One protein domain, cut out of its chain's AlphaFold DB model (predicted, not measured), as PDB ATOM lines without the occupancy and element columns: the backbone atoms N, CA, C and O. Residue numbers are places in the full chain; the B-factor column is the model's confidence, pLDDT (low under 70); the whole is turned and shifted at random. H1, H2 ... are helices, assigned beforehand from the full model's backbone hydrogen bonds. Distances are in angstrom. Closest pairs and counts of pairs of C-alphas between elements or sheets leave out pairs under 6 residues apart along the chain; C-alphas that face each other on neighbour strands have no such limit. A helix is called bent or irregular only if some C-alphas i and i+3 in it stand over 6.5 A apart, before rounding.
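Overview. This is residues 45 to 112 of the 121 residues of an uncharacterized protein of Chrysochromulina tobinii (UniProt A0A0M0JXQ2). What does this domain look like as a whole? It is a small rounded body of four helices around a common middle: H3 and H4 pack on each other as a crossed pair, H1 is set crosswise near the first residues of H4, and H2 is set crosswise near its last residue, with its own later residues close to H3. The helices point in differing directions, and residues 45 to 51 run beside H4 before H1 begins. What is it built of? The printed part has 68 residues with four named helices, in the order H1, H2, H3, H4 along the chain, and no named strand; the class is all helix. How closely is it gathered? It is compact, with a radius of gyration of the C-alphas of 10.4 A, and its C-alphas span 27 by 19 by 19 A along the three main axes.

Along the chain. Which helix comes first from residue 45 on? H1 holds residues 52 to 59, from C-alpha 52 at (-0.830, -36.553, -9.894) to C-alpha 59, 10.3 A away. What follows it? H2 holds residues 66 to 75 and measures 14.2 A from first to last C-alpha. H3 holds residues 80 to 90 and measures 15.1 A, beginning with C-alpha 80 at (5.289, -56.244, -10.713). Where is the longest helix? H4 holds residues 96 to 110, 15 residues and 20.3 A from first to last C-alpha, and it ends with C-alpha 110 at (5.985, -53.697, -0.437). None of the four helices is bent or irregular.

Arrangement. How does H1 stand to the others? H1 is close to H4 but not clearly touching it: their closest C-alphas, those of Leu 54 and Val 98, are 7.4 A apart, and their lines are about perpendicular at 77 degrees. H1 and H3 are near each other, with 5 pairs of C-alphas within 10 A and no pair within 8 A, while H1 and H2 are apart. What does H2 come close to? H2 is close to H3 but not clearly touching it, with the closest C-alphas, those of Trp 73 and Met 83, 6.5 A apart and a steep tilt of 65 degrees, opposite ways. H2 is also close to H4 but not clearly touching it: the closest C-alphas, those of Glu 70 and Trp 110, are 8.0 A apart, and the lines are about perpendicular at 87 degrees. Which helices touch? H3 and H4 touch, with 11 pairs of C-alphas within 8 A; the closest are those of Val 84 and Ala 100, 6.0 A apart. They run opposite ways at a steep tilt of 48 degrees. What do the backbone N and O atoms show? In H1, H2, H3 and H4 every O i to N i+4 pair is within hydrogen-bond range.

Size, cuts and confidence. How large is it? The two C-alphas farthest apart in the domain are those of Gly 93 and Gly 112, 29.5 A, and the first and last printed C-alphas, those of Thr 45 and Gly 112, are 19.2 A apart. Is the chain cut, and are any links long? The printed part has no cut. The link of 6 residues from H1 to H2 is short, those of 4 residues from H2 to H3 and 5 residues from H3 to H4 are tight, and no link is long. Where is the model less sure? The mean pLDDT of the printed part is 77.6, and residues 45 to 49, residue 65 and residues 111 to 112 are under 70.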
ATOM      1  N   THR A  45      -0.749 -40.904  -4.092       64.69
ATOM      2  CA  THR A  45       0.418 -40.039  -4.327       64.69
ATOM      3  C   THR A  45       1.586 -40.266  -3.360       64.69
ATOM      4  O   THR A  45       2.690 -39.821  -3.660       64.69
ATOM      5  N   GLN A  46       1.385 -40.952  -2.229       66.50
ATOM      6  CA  GLN A  46       2.462 -41.305  -1.297       66.50
ATOM      7  C   GLN A  46       3.417 -42.362  -1.869       66.50
ATOM      8  O   GLN A  46       4.568 -42.440  -1.447       66.50
ATOM      9  N   ILE A  47       2.983 -43.145  -2.862       67.75
ATOM     10  CA  ILE A  47       3.829 -44.153  -3.501       67.75
ATOM     11  C   ILE A  47       4.799 -43.464  -4.459       67.75
ATOM     12  O   ILE A  47       4.403 -42.817  -5.436       67.75
ATOM     13  N   ASN A  48       6.093 -43.668  -4.224       64.44
ATOM     14  CA  ASN A  48       7.144 -43.064  -5.027       64.44
ATOM     15  C   ASN A  48       7.046 -43.516  -6.499       64.44
ATOM     16  O   ASN A  48       7.264 -44.677  -6.831       64.44
ATOM     17  N   GLY A  49       6.701 -42.597  -7.403       67.88
ATOM     18  CA  GLY A  49       6.457 -42.898  -8.819       67.88
ATOM     19  C   GLY A  49       4.993 -42.820  -9.259       67.88
ATOM     20  O   GLY A  49       4.748 -42.844 -10.467       67.88
ATOM     21  N   ILE A  50       4.037 -42.650  -8.337       73.69
ATOM     22  CA  ILE A  50       2.657 -42.261  -8.662       73.69
ATOM     23  C   ILE A  50       2.573 -40.736  -8.737       73.69
ATOM     24  O   ILE A  50       2.525 -40.034  -7.733       73.69
ATOM     25  N   GLY A  51       2.556 -40.210  -9.963       73.62
ATOM     26  CA  GLY A  51       2.331 -38.783 -10.203       73.62
ATOM     27  C   GLY A  51       0.849 -38.380 -10.099       73.62
ATOM     28  O   GLY A  51      -0.030 -39.242 -10.192       73.62
ATOM     29  N   PRO A  52       0.541 -37.071 -10.025       71.56
ATOM     30  CA  PRO A  52      -0.830 -36.553  -9.894       71.56
ATOM     31  C   PRO A  52      -1.749 -36.975 -11.053       71.56
ATOM     32  O   PRO A  52      -2.947 -37.171 -10.870       71.56
ATOM     33  N   HIS A  53      -1.186 -37.176 -12.246       73.62
ATOM     34  CA  HIS A  53      -1.929 -37.675 -13.403       73.62
ATOM     35  C   HIS A  53      -2.334 -39.149 -13.253       73.62
ATOM     36  O   HIS A  53      -3.409 -39.540 -13.698       73.62
ATOM     37  N   LEU A  54      -1.486 -39.982 -12.642       75.81
ATOM     38  CA  LEU A  54      -1.822 -41.382 -12.386       75.81
ATOM     39  C   LEU A  54      -2.808 -41.490 -11.218       75.81
ATOM     40  O   LEU A  54      -3.755 -42.259 -11.312       75.81
ATOM     41  N   ALA A  55      -2.641 -40.665 -10.181       75.38
ATOM     42  CA  ALA A  55      -3.573 -40.580  -9.059       75.38
ATOM     43  C   ALA A  55      -5.001 -40.237  -9.515       75.38
ATOM     44  O   ALA A  55      -5.931 -40.953  -9.169       75.38
ATOM     45  N   ARG A  56      -5.177 -39.235 -10.389       78.69
ATOM     46  CA  ARG A  56      -6.494 -38.908 -10.970       78.69
ATOM     47  C   ARG A  56      -7.118 -40.053 -11.770       78.69
ATOM     48  O   ARG A  56      -8.329 -40.241 -11.747       78.69
ATOM     49  N   LEU A  57      -6.298 -40.805 -12.501       79.00
ATOM     50  CA  LEU A  57      -6.769 -41.950 -13.281       79.00
ATOM     51  C   LEU A  57      -7.194 -43.121 -12.383       79.00
ATOM     52  O   LEU A  57      -8.161 -43.807 -12.700       79.00
ATOM     53  N   LEU A  58      -6.493 -43.325 -11.267       80.12
ATOM     54  CA  LEU A  58      -6.841 -44.303 -10.237       80.12
ATOM     55  C   LEU A  58      -8.128 -43.905  -9.501       80.12
ATOM     56  O   LEU A  58      -9.033 -44.726  -9.375       80.12
ATOM     57  N   GLU A  59      -8.260 -42.628  -9.138       78.25
ATOM     58  CA  GLU A  59      -9.464 -42.063  -8.523       78.25
ATOM     59  C   GLU A  59     -10.691 -42.251  -9.430       78.25
ATOM     60  O   GLU A  59     -11.721 -42.768  -9.009       78.25
ATOM     61  N   SER A  60     -10.542 -41.995 -10.735       78.00
ATOM     62  CA  SER A  60     -11.589 -42.255 -11.733       78.00
ATOM     63  C   SER A  60     -11.986 -43.737 -11.866       78.00
ATOM     64  O   SER A  60     -12.977 -44.041 -12.537       78.00
ATOM     65  N   LYS A  61     -11.222 -44.667 -11.283       70.44
ATOM     66  CA  LYS A  61     -11.486 -46.114 -11.277       70.44
ATOM     67  C   LYS A  61     -11.884 -46.660  -9.910       70.44
ATOM     68  O   LYS A  61     -11.862 -47.874  -9.741       70.44
ATOM     69  N   ALA A  62     -12.287 -45.789  -8.987       73.56
ATOM     70  CA  ALA A  62     -12.630 -46.134  -7.610       73.56
ATOM     71  C   ALA A  62     -11.442 -46.627  -6.759       73.56
ATOM     72  O   ALA A  62     -11.640 -47.125  -5.656       73.56
ATOM     73  N   ILE A  63     -10.204 -46.443  -7.233       76.94
ATOM     74  CA  ILE A  63      -8.981 -46.783  -6.496       76.94
ATOM     75  C   ILE A  63      -8.527 -45.512  -5.776       76.94
ATOM     76  O   ILE A  63      -7.767 -44.707  -6.317       76.94
ATOM     77  N   HIS A  64      -9.078 -45.283  -4.585       71.56
ATOM     78  CA  HIS A  64      -8.909 -44.017  -3.859       71.56
ATOM     79  C   HIS A  64      -7.750 -44.045  -2.855       71.56
ATOM     80  O   HIS A  64      -7.241 -42.992  -2.473       71.56
ATOM     81  N   SER A  65      -7.310 -45.238  -2.450       68.62
ATOM     82  CA  SER A  65      -6.434 -45.411  -1.292       68.62
ATOM     83  C   SER A  65      -5.247 -46.313  -1.592       68.62
ATOM     84  O   SER A  65      -5.310 -47.211  -2.433       68.62
ATOM     85  N   TYR A  66      -4.171 -46.089  -0.841       72.31
ATOM     86  CA  TYR A  66      -3.012 -46.978  -0.777       72.31
ATOM     87  C   TYR A  66      -3.403 -48.445  -0.519       72.31
ATOM     88  O   TYR A  66      -2.885 -49.333  -1.187       72.31
ATOM     89  N   ASP A  67      -4.374 -48.669   0.372       74.75
ATOM     90  CA  ASP A  67      -4.878 -49.994   0.764       74.75
ATOM     91  C   ASP A  67      -5.474 -50.780  -0.418       74.75
ATOM     92  O   ASP A  67      -5.183 -51.957  -0.600       74.75
ATOM     93  N   ASP A  68      -6.209 -50.105  -1.308       78.12
ATOM     94  CA  ASP A  68      -6.794 -50.729  -2.504       78.12
ATOM     95  C   ASP A  68      -5.700 -51.182  -3.489       78.12
ATOM     96  O   ASP A  68      -5.738 -52.279  -4.054       78.12
ATOM     97  N   LEU A  69      -4.643 -50.374  -3.632       78.69
ATOM     98  CA  LEU A  69      -3.468 -50.745  -4.422       78.69
ATOM     99  C   LEU A  69      -2.666 -51.882  -3.783       78.69
ATOM    100  O   LEU A  69      -2.164 -52.739  -4.514       78.69
ATOM    101  N   GLU A  70      -2.536 -51.897  -2.460       78.75
ATOM    102  CA  GLU A  70      -1.843 -52.947  -1.716       78.75
ATOM    103  C   GLU A  70      -2.614 -54.273  -1.779       78.75
ATOM    104  O   GLU A  70      -2.038 -55.326  -2.069       78.75
ATOM    105  N   GLU A  71      -3.937 -54.240  -1.634       81.75
ATOM    106  CA  GLU A  71      -4.788 -55.409  -1.826       81.75
ATOM    107  C   GLU A  71      -4.656 -55.949  -3.253       81.75
ATOM    108  O   GLU A  71      -4.451 -57.150  -3.467       81.75
ATOM    109  N   ALA A  72      -4.665 -55.062  -4.247       81.12
ATOM    110  CA  ALA A  72      -4.482 -55.445  -5.636       81.12
ATOM    111  C   ALA A  72      -3.053 -55.968  -5.925       81.12
ATOM    112  O   ALA A  72      -2.859 -56.778  -6.840       81.12
ATOM    113  N   TRP A  73      -2.048 -55.548  -5.150       80.75
ATOM    114  CA  TRP A  73      -0.680 -56.082  -5.169       80.75
ATOM    115  C   TRP A  73      -0.620 -57.496  -4.587       80.75
ATOM    116  O   TRP A  73      -0.082 -58.409  -5.226       80.75
ATOM    117  N   ARG A  74      -1.258 -57.704  -3.432       80.12
ATOM    118  CA  ARG A  74      -1.368 -58.993  -2.742       80.12
ATOM    119  C   ARG A  74      -2.119 -60.028  -3.581       80.12
ATOM    120  O   ARG A  74      -1.615 -61.132  -3.782       80.12
ATOM    121  N   LEU A  75      -3.256 -59.649  -4.171       83.25
ATOM    122  CA  LEU A  75      -4.030 -60.489  -5.100       83.25
ATOM    123  C   LEU A  75      -3.200 -60.952  -6.307       83.25
ATOM    124  O   LEU A  75      -3.460 -62.004  -6.891       83.25
ATOM    125  N   ARG A  76      -2.179 -60.178  -6.687       80.69
ATOM    126  CA  ARG A  76      -1.272 -60.480  -7.802       80.69
ATOM    127  C   ARG A  76       0.046 -61.129  -7.380       80.69
ATOM    128  O   ARG A  76       0.941 -61.233  -8.222       80.69
ATOM    129  N   GLN A  77       0.146 -61.617  -6.140       77.88
ATOM    130  CA  GLN A  77       1.321 -62.314  -5.599       77.88
ATOM    131  C   GLN A  77       2.601 -61.466  -5.663       77.88
ATOM    132  O   GLN A  77       3.669 -61.973  -6.001       77.88
ATOM    133  N   SER A  78       2.493 -60.156  -5.432       73.69
ATOM    134  CA  SER A  78       3.638 -59.234  -5.472       73.69
ATOM    135  C   SER A  78       4.391 -59.210  -6.815       73.69
ATOM    136  O   SER A  78       5.563 -58.833  -6.897       73.69
ATOM    137  N   ASN A  79       3.728 -59.619  -7.903       81.25
ATOM    138  CA  ASN A  79       4.328 -59.641  -9.228       81.25
ATOM    139  C   ASN A  79       4.148 -58.284  -9.923       81.25
ATOM    140  O   ASN A  79       3.056 -57.925 -10.379       81.25
ATOM    141  N   SER A  80       5.257 -57.557 -10.067       80.50
ATOM    142  CA  SER A  80       5.289 -56.244 -10.713       80.50
ATOM    143  C   SER A  80       4.774 -56.267 -12.153       80.50
ATOM    144  O   SER A  80       4.068 -55.348 -12.556       80.50
ATOM    145  N   GLN A  81       5.030 -57.319 -12.934       82.44
ATOM    146  CA  GLN A  81       4.528 -57.393 -14.308       82.44
ATOM    147  C   GLN A  81       3.015 -57.587 -14.370       82.44
ATOM    148  O   GLN A  81       2.345 -56.918 -15.159       82.44
ATOM    149  N   LYS A  82       2.454 -58.437 -13.502       84.75
ATOM    150  CA  LYS A  82       0.996 -58.603 -13.393       84.75
ATOM    151  C   LYS A  82       0.330 -57.301 -12.943       84.75
ATOM    152  O   LYS A  82      -0.732 -56.955 -13.459       84.75
ATOM    153  N   MET A  83       0.962 -56.567 -12.027       83.69
ATOM    154  CA  MET A  83       0.468 -55.272 -11.553       83.69
ATOM    155  C   MET A  83       0.503 -54.202 -12.653       83.69
ATOM    156  O   MET A  83      -0.500 -53.531 -12.882       83.69
ATOM    157  N   VAL A  84       1.610 -54.092 -13.401       86.50
ATOM    158  CA  VAL A  84       1.715 -53.183 -14.559       86.50
ATOM    159  C   VAL A  84       0.671 -53.528 -15.617       86.50
ATOM    160  O   VAL A  84       0.018 -52.634 -16.151       86.50
ATOM    161  N   TYR A  85       0.500 -54.814 -15.929       86.75
ATOM    162  CA  TYR A  85      -0.474 -55.258 -16.922       86.75
ATOM    163  C   TYR A  85      -1.906 -54.910 -16.505       86.75
ATOM    164  O   TYR A  85      -2.669 -54.377 -17.311       86.75
ATOM    165  N   TRP A  86      -2.258 -55.146 -15.240       86.19
ATOM    166  CA  TRP A  86      -3.568 -54.770 -14.725       86.19
ATOM    167  C   TRP A  86      -3.778 -53.258 -14.741       86.19
ATOM    168  O   TRP A  86      -4.799 -52.814 -15.247       86.19
ATOM    169  N   LEU A  87      -2.802 -52.461 -14.296       83.50
ATOM    170  CA  LEU A  87      -2.893 -50.998 -14.352       83.50
ATOM    171  C   LEU A  87      -3.061 -50.497 -15.790       83.50
ATOM    172  O   LEU A  87      -3.885 -49.624 -16.035       83.50
ATOM    173  N   ARG A  88      -2.351 -51.081 -16.763       84.56
ATOM    174  CA  ARG A  88      -2.516 -50.739 -18.188       84.56
ATOM    175  C   ARG A  88      -3.898 -51.101 -18.727       84.56
ATOM    176  O   ARG A  88      -4.419 -50.378 -19.570       84.56
ATOM    177  N   ARG A  89      -4.480 -52.212 -18.270       84.00
ATOM    178  CA  ARG A  89      -5.824 -52.649 -18.673       84.00
ATOM    179  C   ARG A  89      -6.918 -51.812 -18.011       84.00
ATOM    180  O   ARG A  89      -7.915 -51.500 -18.653       84.00
ATOM    181  N   SER A  90      -6.722 -51.445 -16.750       79.69
ATOM    182  CA  SER A  90      -7.650 -50.620 -15.982       79.69
ATOM    183  C   SER A  90      -7.590 -49.150 -16.396       79.69
ATOM    184  O   SER A  90      -8.619 -48.484 -16.352       79.69
ATOM    185  N   LEU A  91      -6.428 -48.654 -16.845       81.25
ATOM    186  CA  LEU A  91      -6.184 -47.252 -17.203       81.25
ATOM    187  C   LEU A  91      -5.809 -47.095 -18.692       81.25
ATOM    188  O   LEU A  91      -4.639 -46.850 -19.016       81.25
ATOM    189  N   PRO A  92      -6.775 -47.211 -19.628       74.56
ATOM    190  CA  PRO A  92      -6.512 -46.945 -21.037       74.56
ATOM    191  C   PRO A  92      -6.135 -45.466 -21.217       74.56
ATOM    192  O   PRO A  92      -6.902 -44.575 -20.868       74.56
ATOM    193  N   GLY A  93      -4.931 -45.204 -21.730       77.44
ATOM    194  CA  GLY A  93      -4.395 -43.847 -21.912       77.44
ATOM    195  C   GLY A  93      -3.382 -43.403 -20.852       77.44
ATOM    196  O   GLY A  93      -2.733 -42.373 -21.024       77.44
ATOM    197  N   ALA A  94      -3.167 -44.188 -19.792       79.50
ATOM    198  CA  ALA A  94      -2.054 -43.955 -18.877       79.50
ATOM    199  C   ALA A  94      -0.710 -44.279 -19.547       79.50
ATOM    200  O   ALA A  94      -0.553 -45.305 -20.216       79.50
ATOM    201  N   ASN A  95       0.290 -43.425 -19.321       83.25
ATOM    202  CA  ASN A  95       1.628 -43.647 -19.857       83.25
ATOM    203  C   ASN A  95       2.249 -44.913 -19.220       83.25
ATOM    204  O   ASN A  95       2.383 -44.973 -17.991       83.25
ATOM    205  N   PRO A  96       2.669 -45.913 -20.022       79.81
ATOM    206  CA  PRO A  96       3.211 -47.168 -19.507       79.81
ATOM    207  C   PRO A  96       4.484 -46.973 -18.676       79.81
ATOM    208  O   PRO A  96       4.720 -47.750 -17.755       79.81
ATOM    209  N   LEU A  97       5.278 -45.930 -18.943       82.00
ATOM    210  CA  LEU A  97       6.465 -45.605 -18.150       82.00
ATOM    211  C   LEU A  97       6.094 -45.111 -16.752       82.00
ATOM    212  O   LEU A  97       6.757 -45.462 -15.781       82.00
ATOM    213  N   VAL A  98       5.019 -44.328 -16.640       81.44
ATOM    214  CA  VAL A  98       4.523 -43.826 -15.351       81.44
ATOM    215  C   VAL A  98       3.929 -44.976 -14.541       81.44
ATOM    216  O   VAL A  98       4.232 -45.097 -13.360       81.44
ATOM    217  N   ILE A  99       3.186 -45.882 -15.185       83.38
ATOM    218  CA  ILE A  99       2.708 -47.120 -14.553       83.38
ATOM    219  C   ILE A  99       3.888 -47.976 -14.079       83.38
ATOM    220  O   ILE A  99       3.913 -48.413 -12.934       83.38
ATOM    221  N   ALA A 100       4.891 -48.206 -14.928       83.94
ATOM    222  CA  ALA A 100       6.059 -48.997 -14.553       83.94
ATOM    223  C   ALA A 100       6.839 -48.359 -13.394       83.94
ATOM    224  O   ALA A 100       7.310 -49.071 -12.510       83.94
ATOM    225  N   LYS A 101       6.945 -47.025 -13.365       83.00
ATOM    226  CA  LYS A 101       7.613 -46.280 -12.291       83.00
ATOM    227  C   LYS A 101       6.837 -46.359 -10.977       83.00
ATOM    228  O   LYS A 101       7.444 -46.646  -9.953       83.00
ATOM    229  N   ALA A 102       5.517 -46.202 -11.027       82.56
ATOM    230  CA  ALA A 102       4.621 -46.416  -9.896       82.56
ATOM    231  C   ALA A 102       4.753 -47.828  -9.321       82.56
ATOM    232  O   ALA A 102       4.978 -47.995  -8.129       82.56
ATOM    233  N   VAL A 103       4.696 -48.851 -10.177       83.25
ATOM    234  CA  VAL A 103       4.822 -50.249  -9.752       83.25
ATOM    235  C   VAL A 103       6.227 -50.572  -9.239       83.25
ATOM    236  O   VAL A 103       6.386 -51.388  -8.336       83.25
ATOM    237  N   LYS A 104       7.264 -49.922  -9.776       82.62
ATOM    238  CA  LYS A 104       8.624 -50.018  -9.238       82.62
ATOM    239  C   LYS A 104       8.705 -49.443  -7.818       82.62
ATOM    240  O   LYS A 104       9.373 -50.049  -6.990       82.62
ATOM    241  N   GLY A 105       8.009 -48.337  -7.545       79.19
ATOM    242  CA  GLY A 105       7.833 -47.784  -6.200       79.19
ATOM    243  C   GLY A 105       7.075 -48.722  -5.270       79.19
ATOM    244  O   GLY A 105       7.585 -49.054  -4.210       79.19
ATOM    245  N   MET A 106       5.926 -49.243  -5.710       78.56
ATOM    246  CA  MET A 106       5.153 -50.253  -4.966       78.56
ATOM    247  C   MET A 106       6.004 -51.472  -4.614       78.56
ATOM    248  O   MET A 106       5.967 -51.959  -3.497       78.56
ATOM    249  N   ARG A 107       6.827 -51.957  -5.553       80.00
ATOM    250  CA  ARG A 107       7.753 -53.063  -5.291       80.00
ATOM    251  C   ARG A 107       8.842 -52.688  -4.283       80.00
ATOM    252  O   ARG A 107       9.302 -53.569  -3.572       80.00
ATOM    253  N   ALA A 108       9.300 -51.442  -4.255       78.75
ATOM    254  CA  ALA A 108      10.294 -51.002  -3.279       78.75
ATOM    255  C   ALA A 108       9.690 -50.902  -1.869       78.75
ATOM    256  O   ALA A 108      10.318 -51.349  -0.919       78.75
ATOM    257  N   GLU A 109       8.459 -50.399  -1.766       73.12
ATOM    258  CA  GLU A 109       7.730 -50.239  -0.502       73.12
ATOM    259  C   GLU A 109       7.200 -51.579   0.043       73.12
ATOM    260  O   GLU A 109       7.295 -51.847   1.235       73.12
ATOM    261  N   TRP A 110       6.680 -52.455  -0.827       75.25
ATOM    262  CA  TRP A 110       5.985 -53.697  -0.437       75.25
ATOM    263  C   TRP A 110       6.725 -54.989  -0.784       75.25
ATOM    264  O   TRP A 110       6.365 -56.065  -0.319       75.25
ATOM    265  N   GLY A 111       7.734 -54.921  -1.650       64.81
ATOM    266  CA  GLY A 111       8.552 -56.068  -2.060       64.81
ATOM    267  C   GLY A 111       9.916 -56.128  -1.370       64.81
ATOM    268  O   GLY A 111      10.751 -56.931  -1.779       64.81
ATOM    269  N   GLY A 112      10.158 -55.269  -0.374       52.97
ATOM    270  CA  GLY A 112      11.448 -55.067   0.293       52.97
ATOM    271  C   GLY A 112      11.704 -55.895   1.560       52.97
ATOM    272  O   GLY A 112      12.545 -55.493   2.353       52.97
TER     273      GLY A 112